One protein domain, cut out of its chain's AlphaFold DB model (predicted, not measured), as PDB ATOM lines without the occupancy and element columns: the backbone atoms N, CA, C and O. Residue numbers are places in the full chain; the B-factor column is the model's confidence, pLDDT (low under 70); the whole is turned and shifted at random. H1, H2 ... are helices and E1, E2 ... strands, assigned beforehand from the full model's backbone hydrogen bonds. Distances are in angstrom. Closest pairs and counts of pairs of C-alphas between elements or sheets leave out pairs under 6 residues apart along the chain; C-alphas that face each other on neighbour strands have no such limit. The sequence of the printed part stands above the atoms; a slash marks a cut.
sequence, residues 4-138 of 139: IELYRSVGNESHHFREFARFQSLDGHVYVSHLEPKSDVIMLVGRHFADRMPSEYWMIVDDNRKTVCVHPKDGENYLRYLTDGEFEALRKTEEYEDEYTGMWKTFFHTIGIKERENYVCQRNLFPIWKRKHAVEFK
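AT A GLANCE: This is residues 4 to 138 of the 139 residues of the protein "Putative DNA metabolism protein" of Coprococcus comes ATCC 27758 (UniProt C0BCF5). A strongly twisted sheet of five strands is covered by one helix on each face, H2 along its strands and H3 across them, and beyond its edge strand E1 the chain goes out along H4, round through a link and back along H5 in an open loop. The long helix H1 packs on H2 with residues 14 to 18 alone; residues 110 to 122, of which 119 to 122 belong to H5, stick out, and residues 126 to 138 follow H5 with no named element. The printed part has 135 residues, with five named helices and five named strands in the order H1, E1, E2, H2, E3, E4, E5, H3, H4, H5. The sheet's order is E1, E2, E3, E4, E5, mixed, with E2 and E3 parallel and the other neighbours antiparallel, and the class is mixed, helices and strands. The whole is compact, with a radius of gyration of the C-alphas of 15.3 A and spans of 45 by 42 by 29 A.

IN THESE COORDINATES: H1, residues 4 to 20, begins with C-alpha 4 at (192.184, 132.190, 88.587) and is 24.2 A long from first to last C-alpha. E1 is residues 24 to 26, and E2, residues 30 to 35, is 16.5 A long. H2, residues 42 to 52, measures 15.4 A. E3, residues 57 to 62, begins with C-alpha 57 at (217.681, 145.551, 108.036) and is 17.1 A long. E4 is residues 67 to 71, 13.2 A long, and E5 is residues 78 to 81. H3, residues 84 to 95, measures 17.9 A, and H4, residues 99 to 111, measures 18.2 A. H5, residues 119 to 125, ends with C-alpha 125 at (198.826, 152.895, 86.541).

HOW THE PARTS SIT: E1 and E5 are the edge strands of the sheet. E1 and E2 form a hairpin, with N 26 and O 30 at 2.8 A, within hydrogen-bond range. E2, H2 and E3 make a strand-helix-strand unit, two parallel neighbour strands with a helix between them, and its crossover is right-handed; N 33 and O 59 are 2.9 A apart. E3, E4 and E5 form a meander, each strand the antiparallel neighbour of the one before, with N 69 and O 60 at 2.8 A and N 68 and O 80 at 2.9 A. H2 and H3 are on opposite faces, giving three layers, helices on both faces of a sheet. H2 lies over E3 and E4 at a height over the sheet of 8.9 A and runs along the strands, at 16 degrees to E4 on the local plane; its closest C-alphas to E4 are those of Met 43 and Cys 69, 5.9 A. H3, at a height of 9.1 A, lies over E4 and only just over E2 and E3, with 3 of its C-alphas falling on each of these two, and runs across the strands, at 67 degrees to E4 on the local plane. H1 is not on the sheet, but its residues 14 to 18 touch H2 at a steep tilt of 49 degrees, the same way; the closest C-alphas, of Arg 18 and Val 45, are 5.7 A apart. H4 only grazes the sheet with residues 99 to 101; the closest C-alphas of E1 and H4 are those of Gln 24 and Tyr 100, 6.7 A. H5 is not on the sheet and is apart from H4. Every O i to N i+4 pair is within hydrogen-bond range in H1, H4 and H5, against 6 of 7 in H2 and 4 of 8 in H3.

THE WHOLE: The two C-alphas farthest apart, of Thr 83 and Glu 115, are 47.4 A from each other. Without residues 110 to 122, which stand free, the body spans 43 by 35 by 30 A. The printed part has no cut and no long link between named elements. The mean pLDDT of the printed part is 94.8, and no printed residue is under 70.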
ATOM      1  N   ILE A   4     191.225 131.541  89.497       95.19
ATOM      2  CA  ILE A   4     192.184 132.190  88.587       95.19
ATOM      3  C   ILE A   4     192.106 133.724  88.675       95.19
ATOM      4  O   ILE A   4     193.129 134.402  88.598       95.19
ATOM      5  N   GLU A   5     190.905 134.282  88.831       95.25
ATOM      6  CA  GLU A   5     190.697 135.732  88.964       95.25
ATOM      7  C   GLU A   5     191.308 136.229  90.281       95.25
ATOM      8  O   GLU A   5     192.011 137.238  90.289       95.25
ATOM      9  N   LEU A   6     191.126 135.461  91.362       94.38
ATOM     10  CA  LEU A   6     191.764 135.697  92.659       94.38
ATOM     11  C   LEU A   6     193.290 135.691  92.554       94.38
ATOM     12  O   LEU A   6     193.935 136.656  92.958       94.38
ATOM     13  N   TYR A   7     193.860 134.638  91.965       94.94
ATOM     14  CA  TYR A   7     195.308 134.518  91.786       94.94
ATOM     15  C   TYR A   7     195.893 135.715  91.025       94.94
ATOM     16  O   TYR A   7     196.877 136.312  91.459       94.94
ATOM     17  N   ARG A   8     195.252 136.116  89.919       95.56
ATOM     18  CA  ARG A   8     195.673 137.289  89.138       95.56
ATOM     19  C   ARG A   8     195.558 138.581  89.939       95.56
ATOM     20  O   ARG A   8     196.464 139.402  89.875       95.56
ATOM     21  N   SER A   9     194.478 138.754  90.698       94.94
ATOM     22  CA  SER A   9     194.272 139.937  91.538       94.94
ATOM     23  C   SER A   9     195.396 140.095  92.566       94.94
ATOM     24  O   SER A   9     196.036 141.144  92.614       94.94
ATOM     25  N   VAL A  10     195.684 139.034  93.326       96.38
ATOM     26  CA  VAL A  10     196.741 139.016  94.351       96.38
ATOM     27  C   VAL A  10     198.124 139.197  93.720       96.38
ATOM     28  O   VAL A  10     198.929 139.994  94.202       96.38
ATOM     29  N   GLY A  11     198.397 138.507  92.608       96.38
ATOM     30  CA  GLY A  11     199.668 138.614  91.891       96.38
ATOM     31  C   GLY A  11     199.929 140.024  91.358       96.38
ATOM     32  O   GLY A  11     201.008 140.574  91.575       96.38
ATOM     33  N   ASN A  12     198.926 140.641  90.728       95.38
ATOM     34  CA  ASN A  12     199.017 142.015  90.238       95.38
ATOM     35  C   ASN A  12     199.213 143.003  91.387       95.38
ATOM     36  O   ASN A  12     199.974 143.958  91.266       95.38
ATOM     37  N   GLU A  13     198.514 142.811  92.503       96.25
ATOM     38  CA  GLU A  13     198.674 143.659  93.678       96.25
ATOM     39  C   GLU A  13     200.087 143.558  94.262       96.25
ATOM     40  O   GLU A  13     200.730 144.590  94.449       96.25
ATOM     41  N   SER A  14     200.607 142.338  94.441       97.06
ATOM     42  CA  SER A  14     201.990 142.107  94.874       97.06
ATOM     43  C   SER A  14     203.001 142.763  93.933       97.06
ATOM     44  O   SER A  14     203.951 143.375  94.410       97.06
ATOM     45  N   HIS A  15     202.807 142.670  92.613       96.31
ATOM     46  CA  HIS A  15     203.703 143.295  91.638       96.31
ATOM     47  C   HIS A  15     203.752 144.815  91.796       96.31
ATOM     48  O   HIS A  15     204.828 145.384  91.927       96.31
ATOM     49  N   HIS A  16     202.590 145.466  91.871       95.75
ATOM     50  CA  HIS A  16     202.523 146.912  92.070       95.75
ATOM     51  C   HIS A  16     203.211 147.356  93.365       95.75
ATOM     52  O   HIS A  16     203.915 148.355  93.370       95.75
ATOM     53  N   PHE A  17     203.036 146.623  94.467       97.38
ATOM     54  CA  PHE A  17     203.665 147.009  95.731       97.38
ATOM     55  C   PHE A  17     205.186 146.813  95.753       97.38
ATOM     56  O   PHE A  17     205.850 147.498  96.522       97.38
ATOM     57  N   ARG A  18     205.762 145.976  94.878       96.12
ATOM     58  CA  ARG A  18     207.225 145.950  94.668       96.12
ATOM     59  C   ARG A  18     207.729 147.253  94.048       96.12
ATOM     60  O   ARG A  18     208.814 147.700  94.380       96.12
ATOM     61  N   GLU A  19     206.941 147.856  93.160       93.19
ATOM     62  CA  GLU A  19     207.296 149.103  92.467       93.19
ATOM     63  C   GLU A  19     207.002 150.352  93.312       93.19
ATOM     64  O   GLU A  19     207.694 151.367  93.213       93.19
ATOM     65  N   PHE A  20     205.950 150.299  94.131       94.12
ATOM     66  CA  PHE A  20     205.445 151.462  94.864       94.12
ATOM     67  C   PHE A  20     205.954 151.573  96.298       94.12
ATOM     68  O   PHE A  20     205.757 152.622  96.904       94.12
ATOM     69  N   ALA A  21     206.602 150.539  96.842       96.06
ATOM     70  CA  ALA A  21     207.193 150.618  98.173       96.06
ATOM     71  C   ALA A  21     208.163 151.808  98.268       96.06
ATOM     72  O   ALA A  21     209.003 152.038  97.392       96.06
ATOM     73  N   ARG A  22     208.022 152.584  99.340       94.56
ATOM     74  CA  ARG A  22     208.968 153.621  99.756       94.56
ATOM     75  C   ARG A  22     209.559 153.179 101.078       94.56
ATOM     76  O   ARG A  22     208.805 152.794 101.967       94.56
ATOM     77  N   PHE A  23     210.877 153.189 101.168       95.31
ATOM     78  CA  PHE A  23     211.586 152.897 102.403       95.31
ATOM     79  C   PHE A  23     212.079 154.204 103.004       95.31
ATOM     80  O   PHE A  23     212.720 154.986 102.303       95.31
ATOM     81  N   GLN A  24     211.775 154.401 104.280       93.12
ATOM     82  CA  GLN A  24     212.373 155.420 105.129       93.12
ATOM     83  C   GLN A  24     213.478 154.769 105.949       93.12
ATOM     84  O   GLN A  24     213.301 153.682 106.496       93.12
ATOM     85  N   SER A  25     214.625 155.418 106.008       93.69
ATOM     86  CA  SER A  25     215.800 155.008 106.750       93.69
ATOM     87  C   SER A  25     215.759 155.611 108.145       93.69
ATOM     88  O   SER A  25     215.922 156.815 108.326       93.69
ATOM     89  N   LEU A  26     215.561 154.759 109.145       91.50
ATOM     90  CA  LEU A  26     215.684 155.124 110.547       91.50
ATOM     91  C   LEU A  26     217.157 155.110 110.933       91.50
ATOM     92  O   LEU A  26     217.797 154.051 110.944       91.50
ATOM     93  N   ASP A  27     217.683 156.302 111.206       85.50
ATOM     94  CA  ASP A  27     219.065 156.560 111.623       85.50
ATOM     95  C   ASP A  27     220.128 155.900 110.719       85.50
ATOM     96  O   ASP A  27     221.223 155.571 111.169       85.50
ATOM     97  N   GLY A  28     219.819 155.671 109.436       84.12
ATOM     98  CA  GLY A  28     220.744 155.041 108.487       84.12
ATOM     99  C   GLY A  28     220.953 153.534 108.681       84.12
ATOM    100  O   GLY A  28     221.867 152.968 108.081       84.12
ATOM    101  N   HIS A  29     220.156 152.874 109.526       88.56
ATOM    102  CA  HIS A  29     220.400 151.484 109.934       88.56
ATOM    103  C   HIS A  29     219.248 150.526 109.649       88.56
ATOM    104  O   HIS A  29     219.494 149.342 109.416       88.56
ATOM    105  N   VAL A  30     218.003 151.005 109.696       94.75
ATOM    106  CA  VAL A  30     216.813 150.173 109.488       94.75
ATOM    107  C   VAL A  30     215.876 150.857 108.511       94.75
ATOM    108  O   VAL A  30     215.482 151.997 108.724       94.75
ATOM    109  N   TYR A  31     215.478 150.147 107.463       96.50
ATOM    110  CA  TYR A  31     214.555 150.661 106.462       96.50
ATOM    111  C   TYR A  31     213.124 150.208 106.745       96.50
ATOM    112  O   TYR A  31     212.853 149.014 106.839       96.50
ATOM    113  N   VAL A  32     212.178 151.133 106.835       97.00
ATOM    114  CA  VAL A  32     210.766 150.820 107.080       97.00
ATOM    115  C   VAL A  32     209.922 151.281 105.901       97.00
ATOM    116  O   VAL A  32     210.084 152.392 105.406       97.00
ATOM    117  N   SER A  33     209.036 150.410 105.426       97.12
ATOM    118  CA  SER A  33     208.074 150.713 104.371       97.12
ATOM    119  C   SER A  33     206.658 150.422 104.844       97.12
ATOM    120  O   SER A  33     206.366 149.307 105.272       97.12
ATOM    121  N   HIS A  34     205.775 151.411 104.732       97.25
ATOM    122  CA  HIS A  34     204.355 151.266 105.034       97.25
ATOM    123  C   HIS A  34     203.551 151.018 103.761       97.25
ATOM    124  O   HIS A  34     203.732 151.701 102.751       97.25
ATOM    125  N   LEU A  35     202.658 150.030 103.805       97.19
ATOM    126  CA  LEU A  35     201.753 149.670 102.724       97.19
ATOM    127  C   LEU A  35     200.337 149.437 103.273       97.19
ATOM    128  O   LEU A  35     200.146 148.917 104.367       97.19
ATOM    129  N   GLU A  36     199.329 149.692 102.439       96.31
ATOM    130  CA  GLU A  36     197.926 149.358 102.724       96.31
ATOM    131  C   GLU A  36     197.339 148.458 101.617       96.31
ATOM    132  O   GLU A  36     196.469 148.878 100.840       96.31
ATOM    133  N   PRO A  37     197.806 147.205 101.473       96.69
ATOM    134  CA  PRO A  37     197.278 146.303 100.464       96.69
ATOM    135  C   PRO A  37     195.874 145.801 100.831       96.69
ATOM    136  O   PRO A  37     195.521 145.588 101.995       96.69
ATOM    137  N   LYS A  38     195.056 145.546  99.810       95.81
ATOM    138  CA  LYS A  38     193.737 144.917  99.951       95.81
ATOM    139  C   LYS A  38     193.849 143.420 100.200       95.81
ATOM    140  O   LYS A  38     193.012 142.889 100.925       95.81
ATOM    141  N   SER A  39     194.862 142.752  99.652       96.25
ATOM    142  CA  SER A  39     195.164 141.333  99.893       96.25
ATOM    143  C   SER A  39     196.383 141.170 100.806       96.25
ATOM    144  O   SER A  39     197.217 142.063 100.890       96.25
ATOM    145  N   ASP A  40     196.513 140.019 101.465       96.31
ATOM    146  CA  ASP A  40     197.694 139.705 102.280       96.31
ATOM    147  C   ASP A  40     198.885 139.349 101.370       96.31
ATOM    148  O   ASP A  40     199.015 138.220 100.890       96.31
ATOM    149  N   VAL A  41     199.691 140.358 101.026       97.00
ATOM    150  CA  VAL A  41     200.769 140.241 100.026       97.00
ATOM    151  C   VAL A  41     202.141 140.643 100.542       97.00
ATOM    152  O   VAL A  41     203.115 140.458  99.812       97.00
ATOM    153  N   ILE A  42     202.268 141.173 101.761       97.56
ATOM    154  CA  ILE A  42     203.537 141.763 102.214       97.56
ATOM    155  C   ILE A  42     204.673 140.744 102.297       97.56
ATOM    156  O   ILE A  42     205.809 141.095 102.010       97.56
ATOM    157  N   MET A  43     204.385 139.466 102.565       96.38
ATOM    158  CA  MET A  43     205.395 138.403 102.491       96.38
ATOM    159  C   MET A  43     205.876 138.169 101.047       96.38
ATOM    160  O   MET A  43     207.062 137.960 100.804       96.38
ATOM    161  N   LEU A  44     204.973 138.237 100.063       96.44
ATOM    162  CA  LEU A  44     205.327 138.107  98.643       96.44
ATOM    163  C   LEU A  44     206.154 139.301  98.158       96.44
ATOM    164  O   LEU A  44     207.057 139.131  97.343       96.44
ATOM    165  N   VAL A  45     205.835 140.500  98.650       97.88
ATOM    166  CA  VAL A  45     206.608 141.720  98.389       97.88
ATOM    167  C   VAL A  45     207.969 141.638  99.088       97.88
ATOM    168  O   VAL A  45     208.990 141.867  98.451       97.88
ATOM    169  N   GLY A  46     208.013 141.216 100.352       97.56
ATOM    170  CA  GLY A  46     209.240 141.081 101.137       97.56
ATOM    171  C   GLY A  46     210.246 140.104 100.536       97.56
ATOM    172  O   GLY A  46     211.431 140.405 100.505       97.56
ATOM    173  N   ARG A  47     209.794 138.989  99.943       96.00
ATOM    174  CA  ARG A  47     210.689 138.070  99.209       96.00
ATOM    175  C   ARG A  47     211.457 138.752  98.076       96.00
ATOM    176  O   ARG A  47     212.595 138.387  97.814       96.00
ATOM    177  N   HIS A  48     210.844 139.727  97.402       97.12
ATOM    178  CA  HIS A  48     211.529 140.494  96.363       97.12
ATOM    179  C   HIS A  48     212.652 141.353  96.949       97.12
ATOM    180  O   HIS A  48     213.737 141.410  96.383       97.12
ATOM    181  N   PHE A  49     212.403 142.006  98.083       97.69
ATOM    182  CA  PHE A  49     213.392 142.873  98.718       97.69
ATOM    183  C   PHE A  49     214.481 142.099  99.464       97.69
ATOM    184  O   PHE A  49     215.612 142.564  99.481       97.69
ATOM    185  N   ALA A  50     214.194 140.898  99.973       97.50
ATOM    186  CA  ALA A  50     215.207 140.013 100.555       97.50
ATOM    187  C   ALA A  50     216.290 139.636  99.526       97.50
ATOM    188  O   ALA A  50     217.472 139.652  99.837       97.50
ATOM    189  N   ASP A  51     215.895 139.372  98.276       96.94
ATOM    190  CA  ASP A  51     216.826 139.084  97.173       96.94
ATOM    191  C   ASP A  51     217.662 140.312  96.761       96.94
ATOM    192  O   ASP A  51     218.822 140.193  96.376       96.94
ATOM    193  N   ARG A  52     217.084 141.517  96.846       96.44
ATOM    194  CA  ARG A  52     217.715 142.759  96.361       96.44
ATOM    195  C   ARG A  52     218.526 143.506  97.410       96.44
ATOM    196  O   ARG A  52     219.460 144.214  97.046       96.44
ATOM    197  N   MET A  53     218.151 143.375  98.676       96.00
ATOM    198  CA  MET A  53     218.768 144.035  99.826       96.00
ATOM    199  C   MET A  53     219.018 143.009 100.949       96.00
ATOM    200  O   MET A  53     218.510 143.181 102.060       96.00
ATOM    201  N   PRO A  54     219.773 141.920 100.682       96.94
ATOM    202  CA  PRO A  54     219.969 140.832 101.645       96.94
ATOM    203  C   PRO A  54     220.788 141.259 102.867       96.94
ATOM    204  O   PRO A  54     220.641 140.685 103.939       96.94
ATOM    205  N   SER A  55     221.629 142.284 102.735       96.50
ATOM    206  CA  SER A  55     222.515 142.741 103.810       96.50
ATOM    207  C   SER A  55     221.986 143.958 104.575       96.50
ATOM    208  O   SER A  55     222.737 144.562 105.344       96.50
ATOM    209  N   GLU A  56     220.706 144.296 104.396       96.62
ATOM    210  CA  GLU A  56     220.046 145.428 105.050       96.62
ATOM    211  C   GLU A  56     218.988 144.968 106.057       96.62
ATOM    212  O   GLU A  56     218.283 143.978 105.841       96.62
ATOM    213  N   TYR A  57     218.828 145.720 107.147       97.69
ATOM    214  CA  TYR A  57     217.681 145.551 108.036       97.69
ATOM    215  C   TYR A  57     216.491 146.287 107.449       97.69
ATOM    216  O   TYR A  57     216.550 147.502 107.254       97.69
ATOM    217  N   TRP A  58     215.390 145.579 107.207       97.75
ATOM    218  CA  TRP A  58     214.185 146.243 106.739       97.75
ATOM    219  C   TRP A  58     212.896 145.620 107.258       97.75
ATOM    220  O   TRP A  58     212.836 144.460 107.672       97.75
ATOM    221  N   MET A  59     211.843 146.430 107.238       98.00
ATOM    222  CA  MET A  59     210.487 146.050 107.600       98.00
ATOM    223  C   MET A  59     209.504 146.559 106.549       98.00
ATOM    224  O   MET A  59     209.600 147.697 106.099       98.00
ATOM    225  N   ILE A  60     208.536 145.721 106.183       98.38
ATOM    226  CA  ILE A  60     207.383 146.116 105.365       98.38
ATOM    227  C   ILE A  60     206.128 145.894 106.196       98.38
ATOM    228  O   ILE A  60     205.813 144.754 106.545       98.38
ATOM    229  N   VAL A  61     205.427 146.974 106.519       98.19
ATOM    230  CA  VAL A  61     204.240 146.983 107.373       98.19
ATOM    231  C   VAL A  61     202.984 146.993 106.500       98.19
ATOM    232  O   VAL A  61     202.883 147.773 105.557       98.19
ATOM    233  N   ASP A  62     202.034 146.104 106.795       97.81
ATOM    234  CA  ASP A  62     200.649 146.193 106.321       97.81
ATOM    235  C   ASP A  62     199.820 146.905 107.391       97.81
ATOM    236  O   ASP A  62     199.448 146.300 108.405       97.81
ATOM    237  N   ASP A  63     199.515 148.177 107.147       96.62
ATOM    238  CA  ASP A  63     198.777 149.026 108.081       96.62
ATOM    239  C   ASP A  63     197.309 148.597 108.233       96.62
ATOM    240  O   ASP A  63     196.712 148.795 109.293       96.62
ATOM    241  N   ASN A  64     196.724 147.941 107.221       95.38
ATOM    242  CA  ASN A  64     195.355 147.428 107.307       95.38
ATOM    243  C   ASN A  64     195.269 146.218 108.242       95.38
ATOM    244  O   ASN A  64     194.282 146.050 108.961       95.38
ATOM    245  N   ARG A  65     196.278 145.340 108.198       96.50
ATOM    246  CA  ARG A  65     196.290 144.067 108.942       96.50
ATOM    247  C   ARG A  65     197.088 144.109 110.237       96.50
ATOM    248  O   ARG A  65     197.009 143.150 111.000       96.50
ATOM    249  N   LYS A  66     197.857 145.176 110.478       97.44
ATOM    250  CA  LYS A  66     198.829 145.273 111.580       97.44
ATOM    251  C   LYS A  66     199.792 144.084 111.578       97.44
ATOM    252  O   LYS A  66     200.063 143.455 112.600       97.44
ATOM    253  N   THR A  67     200.287 143.755 110.391       98.12
ATOM    254  CA  THR A  67     201.304 142.714 110.204       98.12
ATOM    255  C   THR A  67     202.557 143.332 109.633       98.12
ATOM    256  O   THR A  67     202.491 144.336 108.931       98.12
ATOM    257  N   VAL A  68     203.703 142.737 109.932       98.31
ATOM    258  CA  VAL A  68     204.991 143.193 109.425       98.31
ATOM    259  C   VAL A  68     205.765 142.016 108.855       98.31
ATOM    260  O   VAL A  68     205.827 140.941 109.455       98.31
ATOM    261  N   CYS A  69     206.353 142.218 107.684       98.38
ATOM    262  CA  CYS A  69     207.403 141.366 107.159       98.38
ATOM    263  C   CYS A  69     208.737 141.953 107.613       98.38
ATOM    264  O   CYS A  69     209.082 143.063 107.217       98.38
ATOM    265  N   VAL A  70     209.445 141.228 108.475       98.31
ATOM    266  CA  VAL A  70     210.733 141.641 109.036       98.31
ATOM    267  C   VAL A  70     211.833 140.882 108.323       98.31
ATOM    268  O   VAL A  70     211.741 139.664 108.182       98.31
ATOM    269  N   HIS A  71     212.876 141.592 107.923       98.44
ATOM    270  CA  HIS A  71     214.085 141.008 107.376       98.44
ATOM    271  C   HIS A  71     215.289 141.387 108.238       98.44
ATOM    272  O   HIS A  71     215.677 142.562 108.284       98.44
ATOM    273  N   PRO A  72     215.874 140.413 108.952       97.31
ATOM    274  CA  PRO A  72     217.180 140.595 109.551       97.31
ATOM    275  C   PRO A  72     218.247 140.603 108.453       97.31
ATOM    276  O   PRO A  72     218.162 139.845 107.490       97.31
ATOM    277  N   LYS A  73     219.280 141.426 108.635       95.94
ATOM    278  CA  LYS A  73     220.471 141.414 107.788       95.94
ATOM    279  C   LYS A  73     221.044 139.999 107.655       95.94
ATOM    280  O   LYS A  73     221.244 139.318 108.661       95.94
ATOM    281  N   ASP A  74     221.336 139.608 106.418       96.06
ATOM    282  CA  ASP A  74     221.921 138.326 106.021       96.06
ATOM    283  C   ASP A  74     221.116 137.105 106.523       96.06
ATOM    284  O   ASP A  74     221.671 136.029 106.757       96.06
ATOM    285  N   GLY A  75     219.797 137.264 106.699       95.00
ATOM    286  CA  GLY A  75     218.901 136.221 107.194       95.00
ATOM    287  C   GLY A  75     217.593 136.111 106.413       95.00
ATOM    288  O   GLY A  75     217.331 136.838 105.460       95.00
ATOM    289  N   GLU A  76     216.749 135.160 106.814       95.44
ATOM    290  CA  GLU A  76     215.453 134.945 106.169       95.44
ATOM    291  C   GLU A  76     214.391 135.900 106.720       95.44
ATOM    292  O   GLU A  76     214.275 136.107 107.933       95.44
ATOM    293  N   ASN A  77     213.574 136.462 105.825       96.50
ATOM    294  CA  ASN A  77     212.457 137.297 106.232       96.50
ATOM    295  C   ASN A  77     211.307 136.460 106.813       96.50
ATOM    296  O   ASN A  77     210.974 135.382 106.321       96.50
ATOM    297  N   TYR A  78     210.637 136.995 107.827       97.62
ATOM    298  CA  TYR A  78     209.516 136.336 108.496       97.62
ATOM    299  C   TYR A  78     208.349 137.300 108.718       97.62
ATOM    300  O   TYR A  78     208.498 138.521 108.660       97.62
ATOM    301  N   LEU A  79     207.155 136.742 108.932       97.75
ATOM    302  CA  LEU A  79     205.945 137.511 109.223       97.75
ATOM    303  C   LEU A  79     205.731 137.596 110.735       97.75
ATOM    304  O   LEU A  79     205.905 136.605 111.444       97.75
ATOM    305  N   ARG A  80     205.281 138.752 111.217       97.62
ATOM    306  CA  ARG A  80     204.854 138.940 112.602       97.62
ATOM    307  C   ARG A  80     203.555 139.735 112.665       97.62
ATOM    308  O   ARG A  80     203.360 140.673 111.896       97.62
ATOM    309  N   TYR A  81     202.695 139.376 113.611       97.44
ATOM    310  CA  TYR A  81     201.523 140.164 113.985       97.44
ATOM    311  C   TYR A  81     201.928 141.183 115.046       97.44
ATOM    312  O   TYR A  81     202.633 140.837 115.995       97.44
ATOM    313  N   LEU A  82     201.509 142.429 114.867       97.50
ATOM    314  CA  LEU A  82     201.813 143.521 115.778       97.50
ATOM    315  C   LEU A  82     200.712 143.638 116.828       97.50
ATOM    316  O   LEU A  82     199.524 143.540 116.519       97.50
ATOM    317  N   THR A  83     201.105 143.898 118.069       97.94
ATOM    318  CA  THR A  83     200.178 144.453 119.060       97.94
ATOM    319  C   THR A  83     199.838 145.902 118.702       97.94
ATOM    320  O   THR A  83     200.570 146.559 117.961       97.94
ATOM    321  N   ASP A  84     198.751 146.438 119.258       95.38
ATOM    322  CA  ASP A  84     198.351 147.826 118.993       95.38
ATOM    323  C   ASP A  84     199.439 148.839 119.376       95.38
ATOM    324  O   ASP A  84     199.669 149.797 118.643       95.38
ATOM    325  N   GLY A  85     200.151 148.601 120.484       96.94
ATOM    326  CA  GLY A  85     201.253 149.463 120.916       96.94
ATOM    327  C   GLY A  85     202.458 149.415 119.973       96.94
ATOM    328  O   GLY A  85     203.051 150.449 119.679       96.94
ATOM    329  N   GLU A  86     202.803 148.232 119.461       96.38
ATOM    330  CA  GLU A  86     203.888 148.085 118.482       96.38
ATOM    331  C   GLU A  86     203.525 148.693 117.130       96.38
ATOM    332  O   GLU A  86     204.372 149.317 116.494       96.38
ATOM    333  N   PHE A  87     202.274 148.531 116.699       96.50
ATOM    334  CA  PHE A  87     201.786 149.152 115.476       96.50
ATOM    335  C   PHE A  87     201.836 150.676 115.570       96.50
ATOM    336  O   PHE A  87     202.353 151.317 114.664       96.50
ATOM    337  N   GLU A  88     201.382 151.253 116.683       95.56
ATOM    338  CA  GLU A  88     201.441 152.701 116.896       95.56
ATOM    339  C   GLU A  88     202.886 153.223 116.926       95.56
ATOM    340  O   GLU A  88     203.174 154.292 116.394       95.56
ATOM    341  N   ALA A  89     203.818 152.459 117.503       94.25
ATOM    342  CA  ALA A  89     205.235 152.804 117.470       94.25
ATOM    343  C   ALA A  89     205.805 152.782 116.041       94.25
ATOM    344  O   ALA A  89     206.496 153.720 115.653       94.25
ATOM    345  N   LEU A  90     205.491 151.748 115.249       94.31
ATOM    346  CA  LEU A  90     205.936 151.650 113.855       94.31
ATOM    347  C   LEU A  90     205.294 152.713 112.967       94.31
ATOM    348  O   LEU A  90     205.974 153.282 112.126       94.31
ATOM    349  N   ARG A  91     204.019 153.039 113.167       93.69
ATOM    350  CA  ARG A  91     203.313 154.039 112.359       93.69
ATOM    351  C   ARG A  91     203.982 155.413 112.393       93.69
ATOM    352  O   ARG A  91     204.023 156.096 111.378       93.69
ATOM    353  N   LYS A  92     204.570 155.788 113.532       92.62
ATOM    354  CA  LYS A  92     205.327 157.043 113.684       92.62
ATOM    355  C   LYS A  92     206.580 157.108 112.816       92.62
ATOM    356  O   LYS A  92     207.073 158.197 112.553       92.62
ATOM    357  N   THR A  93     207.094 155.967 112.355       92.38
ATOM    358  CA  THR A  93     208.243 155.945 111.438       92.38
ATOM    359  C   THR A  93     207.900 156.577 110.091       92.38
ATOM    360  O   THR A  93     208.783 157.122 109.440       92.38
ATOM    361  N   GLU A  94     206.612 156.622 109.732       89.88
ATOM    362  CA  GLU A  94     206.145 157.279 108.516       89.88
ATOM    363  C   GLU A  94     206.323 158.807 108.536       89.88
ATOM    364  O   GLU A  94     206.382 159.439 107.479       89.88
ATOM    365  N   GLU A  95     206.433 159.401 109.724       88.19
ATOM    366  CA  GLU A  95     206.672 160.834 109.919       88.19
ATOM    367  C   GLU A  95     208.166 161.193 109.850       88.19
ATOM    368  O   GLU A  95     208.513 162.373 109.840       88.19
ATOM    369  N   TYR A  96     209.060 160.198 109.804       88.12
ATOM    370  CA  TYR A  96     210.497 160.436 109.730       88.12
ATOM    371  C   TYR A  96     210.890 160.897 108.323       88.12
ATOM    372  O   TYR A  96     210.683 160.185 107.337       88.12
ATOM    373  N   GLU A  97     211.477 162.088 108.228       85.75
ATOM    374  CA  GLU A  97     212.081 162.575 106.992       85.75
ATOM    375  C   GLU A  97     213.571 162.238 106.965       85.75
ATOM    376  O   GLU A  97     214.332 162.592 107.865       85.75
ATOM    377  N   ASP A  98     213.984 161.572 105.895       88.88
ATOM    378  CA  ASP A  98     215.364 161.199 105.622       88.88
ATOM    379  C   ASP A  98     215.816 161.718 104.245       88.88
ATOM    380  O   ASP A  98     215.053 162.326 103.484       88.88
ATOM    381  N   GLU A  99     217.076 161.460 103.891       90.75
ATOM    382  CA  GLU A  99     217.596 161.830 102.571       90.75
ATOM    383  C   GLU A  99     216.822 161.150 101.429       90.75
ATOM    384  O   GLU A  99     216.566 161.773 100.392       90.75
ATOM    385  N   TYR A 100     216.375 159.906 101.631       90.75
ATOM    386  CA  TYR A 100     215.663 159.133 100.617       90.75
ATOM    387  C   TYR A 100     214.296 159.734 100.299       90.75
ATOM    388  O   TYR A 100     213.884 159.734  99.142       90.75
ATOM    389  N   THR A 101     213.613 160.315 101.282       90.12
ATOM    390  CA  THR A 101     212.345 161.029 101.108       90.12
ATOM    391  C   THR A 101     212.516 162.190 100.128       90.12
ATOM    392  O   THR A 101     211.749 162.324  99.166       90.12
ATOM    393  N   GLY A 102     213.577 162.982 100.306       91.62
ATOM    394  CA  GLY A 102     213.954 164.049  99.378       91.62
ATOM    395  C   GLY A 102     214.333 163.525  97.988       91.62
ATOM    396  O   GLY A 102     213.912 164.091  96.971       91.62
ATOM    397  N   MET A 103     215.071 162.413  97.920       93.38
ATOM    398  CA  MET A 103     215.443 161.767  96.656       93.38
ATOM    399  C   MET A 103     214.226 161.230  95.894       93.38
ATOM    400  O   MET A 103     214.152 161.428  94.683       93.38
ATOM    401  N   TRP A 104     213.246 160.624  96.568       93.38
ATOM    402  CA  TRP A 104     212.001 160.155  95.951       93.38
ATOM    403  C   TRP A 104     211.199 161.304  95.348       93.38
ATOM    404  O   TRP A 104     210.816 161.234  94.177       93.38
ATOM    405  N   LYS A 105     211.007 162.386  96.118       93.12
ATOM    406  CA  LYS A 105     210.356 163.612  95.635       93.12
ATOM    407  C   LYS A 105     211.094 164.156  94.408       93.12
ATOM    408  O   LYS A 105     210.469 164.410  93.380       93.12
ATOM    409  N   THR A 106     212.418 164.269  94.478       94.75
ATOM    410  CA  THR A 106     213.237 164.805  93.379       94.75
ATOM    411  C   THR A 106     213.167 163.922  92.138       94.75
ATOM    412  O   THR A 106     212.908 164.425  91.046       94.75
ATOM    413  N   PHE A 107     213.344 162.609  92.293       93.88
ATOM    414  CA  PHE A 107     213.268 161.638  91.207       93.88
ATOM    415  C   PHE A 107     211.929 161.745  90.484       93.88
ATOM    416  O   PHE A 107     211.916 161.975  89.277       93.88
ATOM    417  N   PHE A 108     210.818 161.669  91.222       92.69
ATOM    418  CA  PHE A 108     209.471 161.692  90.657       92.69
ATOM    419  C   PHE A 108     209.199 162.949  89.818       92.69
ATOM    420  O   PHE A 108     208.709 162.844  88.692       92.69
ATOM    421  N   HIS A 109     209.557 164.128  90.330       91.06
ATOM    422  CA  HIS A 109     209.339 165.393  89.623       91.06
ATOM    423  C   HIS A 109     210.299 165.586  88.445       91.06
ATOM    424  O   HIS A 109     209.914 166.168  87.434       91.06
ATOM    425  N   THR A 110     211.533 165.084  88.549       94.19
ATOM    426  CA  THR A 110     212.570 165.287  87.524       94.19
ATOM    427  C   THR A 110     212.366 164.394  86.303       94.19
ATOM    428  O   THR A 110     212.594 164.833  85.179       94.19
ATOM    429  N   ILE A 111     211.929 163.143  86.490       92.56
ATOM    430  CA  ILE A 111     211.690 162.230  85.357       92.56
ATOM    431  C   ILE A 111     210.404 162.561  84.585       92.56
ATOM    432  O   ILE A 111     210.212 162.089  83.462       92.56
ATOM    433  N   GLY A 112     209.497 163.325  85.199       89.75
ATOM    434  CA  GLY A 112     208.226 163.709  84.604       89.75
ATOM    435  C   GLY A 112     208.416 164.691  83.451       89.75
ATOM    436  O   GLY A 112     209.009 165.751  83.610       89.75
ATOM    437  N   ILE A 113     207.860 164.371  82.281       92.56
ATOM    438  CA  ILE A 113     207.793 165.306  81.149       92.56
ATOM    439  C   ILE A 113     206.462 166.048  81.243       92.56
ATOM    440  O   ILE A 113     205.411 165.449  81.002       92.56
ATOM    441  N   LYS A 114     206.506 167.340  81.586       91.69
ATOM    442  CA  LYS A 114     205.320 168.174  81.842       91.69
ATOM    443  C   LYS A 114     204.324 168.161  80.680       91.69
ATOM    444  O   LYS A 114     203.121 168.058  80.885       91.69
ATOM    445  N   GLU A 115     204.812 168.181  79.444       96.19
ATOM    446  CA  GLU A 115     203.990 168.160  78.229       96.19
ATOM    447  C   GLU A 115     203.268 166.819  78.008       96.19
ATOM    448  O   GLU A 115     202.331 166.747  77.215       96.19
ATOM    449  N   ARG A 116     203.697 165.745  78.685       94.44
ATOM    450  CA  ARG A 116     203.082 164.407  78.625       94.44
ATOM    451  C   ARG A 116     202.224 164.092  79.849       94.44
ATOM    452  O   ARG A 116     201.815 162.942  80.025       94.44
ATOM    453  N   GLU A 117     201.966 165.077  80.704       93.31
ATOM    454  CA  GLU A 117     201.192 164.867  81.917       93.31
ATOM    455  C   GLU A 117     199.763 164.410  81.586       93.31
ATOM    456  O   GLU A 117     199.006 165.064  80.870       93.31
ATOM    457  N   ASN A 118     199.387 163.247  82.117       95.88
ATOM    458  CA  ASN A 118     198.045 162.697  81.985       95.88
ATOM    459  C   ASN A 118     197.632 162.051  83.307       95.88
ATOM    460  O   ASN A 118     197.893 160.871  83.562       95.88
ATOM    461  N   TYR A 119     196.964 162.837  84.151       92.94
ATOM    462  CA  TYR A 119     196.549 162.400  85.483       92.94
ATOM    463  C   TYR A 119     195.557 161.228  85.442       92.94
ATOM    464  O   TYR A 119     195.553 160.405  86.357       92.94
ATOM    465  N   VAL A 120     194.735 161.106  84.392       96.44
ATOM    466  CA  VAL A 120     193.789 159.988  84.239       96.44
ATOM    467  C   VAL A 120     194.554 158.683  84.021       96.44
ATOM    468  O   VAL A 120     194.327 157.709  84.737       96.44
ATOM    469  N   CYS A 121     195.515 158.677  83.094       95.44
ATOM    470  CA  CYS A 121     196.376 157.523  82.843       95.44
ATOM    471  C   CYS A 121     197.218 157.175  84.080       95.44
ATOM    472  O   CYS A 121     197.250 156.022  84.514       95.44
ATOM    473  N   GLN A 122     197.822 158.180  84.717       92.94
ATOM    474  CA  GLN A 122     198.615 157.983  85.928       92.94
ATOM    475  C   GLN A 122     197.781 157.382  87.069       92.94
ATOM    476  O   GLN A 122     198.280 156.542  87.808       92.94
ATOM    477  N   ARG A 123     196.509 157.771  87.232       94.12
ATOM    478  CA  ARG A 123     195.607 157.180  88.242       94.12
ATOM    479  C   ARG A 123     195.216 155.736  87.928       94.12
ATOM    480  O   ARG A 123     194.878 155.008  88.855       94.12
ATOM    481  N   ASN A 124     195.290 155.305  86.671       92.69
ATOM    482  CA  ASN A 124     195.106 153.898  86.316       92.69
ATOM    483  C   ASN A 124     196.356 153.069  86.648       92.69
ATOM    484  O   ASN A 124     196.229 151.978  87.199       92.69
ATOM    485  N   LEU A 125     197.549 153.594  86.340       92.44
ATOM    486  CA  LEU A 125     198.826 152.895  86.541       92.44
ATOM    487  C   LEU A 125     199.295 152.920  88.000       92.44
ATOM    488  O   LEU A 125     199.724 151.903  88.532       92.44
ATOM    489  N   PHE A 126     199.133 154.056  88.675       93.44
ATOM    490  CA  PHE A 126     199.384 154.228  90.101       93.44
ATOM    491  C   PHE A 126     198.087 154.687  90.786       93.44
ATOM    492  O   PHE A 126     197.859 155.888  90.935       93.44
ATOM    493  N   PRO A 127     197.180 153.773  91.168       93.69
ATOM    494  CA  PRO A 127     195.906 154.123  91.795       93.69
ATOM    495  C   PRO A 127     196.049 154.942  93.077       93.69
ATOM    496  O   PRO A 127     196.897 154.634  93.905       93.69
ATOM    497  N   ILE A 128     195.163 155.925  93.280       93.44
ATOM    498  CA  ILE A 128     195.190 156.855  94.431       93.44
ATOM    499  C   ILE A 128     195.285 156.115  95.767       93.44
ATOM    500  O   ILE A 128     196.080 156.481  96.623       93.44
ATOM    501  N   TRP A 129     194.523 155.033  95.933       93.31
ATOM    502  CA  TRP A 129     194.517 154.270  97.182       93.31
ATOM    503  C   TRP A 129     195.864 153.597  97.502       93.31
ATOM    504  O   TRP A 129     196.104 153.294  98.661       93.31
ATOM    505  N   LYS A 130     196.749 153.399  96.511       93.50
ATOM    506  CA  LYS A 130     198.119 152.892  96.710       93.50
ATOM    507  C   LYS A 130     199.141 153.996  96.985       93.50
ATOM    508  O   LYS A 130     200.270 153.685  97.337       93.50
ATOM    509  N   ARG A 131     198.776 155.269  96.791       93.44
ATOM    510  CA  ARG A 131     199.686 156.420  96.930       93.44
ATOM    511  C   ARG A 131     199.801 156.938  98.360       93.44
ATOM    512  O   ARG A 131     200.585 157.845  98.588       93.44
ATOM    513  N   LYS A 132     199.028 156.404  99.312       93.19
ATOM    514  CA  LYS A 132     198.961 156.928 100.689       93.19
ATOM    515  C   LYS A 132     200.339 157.073 101.347       93.19
ATOM    516  O   LYS A 132     200.609 158.097 101.960       93.19
ATOM    517  N   HIS A 133     201.210 156.091 101.129       94.38
ATOM    518  CA  HIS A 133     202.569 156.060 101.678       94.38
ATOM    519  C   HIS A 133     203.641 156.527 100.676       94.38
ATOM    520  O   HIS A 133     204.835 156.426 100.933       94.38
ATOM    521  N   ALA A 134     203.233 157.031  99.507       94.44
ATOM    522  CA  ALA A 134     204.149 157.552  98.504       94.44
ATOM    523  C   ALA A 134     204.458 159.022  98.812       94.44
ATOM    524  O   ALA A 134     203.614 159.902  98.629       94.44
ATOM    525  N   VAL A 135     205.670 159.272  99.307       92.88
ATOM    526  CA  VAL A 135     206.114 160.572  99.837       92.88
ATOM    527  C   VAL A 135     206.024 161.715  98.826       92.88
ATOM    528  O   VAL A 135     205.825 162.861  99.213       92.88
ATOM    529  N   GLU A 136     206.120 161.421  97.531       91.88
ATOM    530  CA  GLU A 136     205.985 162.403  96.453       91.88
ATOM    531  C   GLU A 136     204.566 162.975  96.286       91.88
ATOM    532  O   GLU A 136     204.396 163.980  95.601       91.88
ATOM    533  N   PHE A 137     203.557 162.352  96.906       91.19
ATOM    534  CA  PHE A 137     202.169 162.823  96.916       91.19
ATOM    535  C   PHE A 137     201.731 163.383  98.278       91.19
ATOM    536  O   PHE A 137     200.557 163.722  98.432       91.19
ATOM    537  N   LYS A 138     202.641 163.454  99.260       84.69
ATOM    538  CA  LYS A 138     202.410 164.112 100.552       84.69
ATOM    539  C   LYS A 138     202.797 165.591 100.430       84.69
ATOM    540  O   LYS A 138     203.861 165.881  99.876       84.69
TER     541      LYS A 138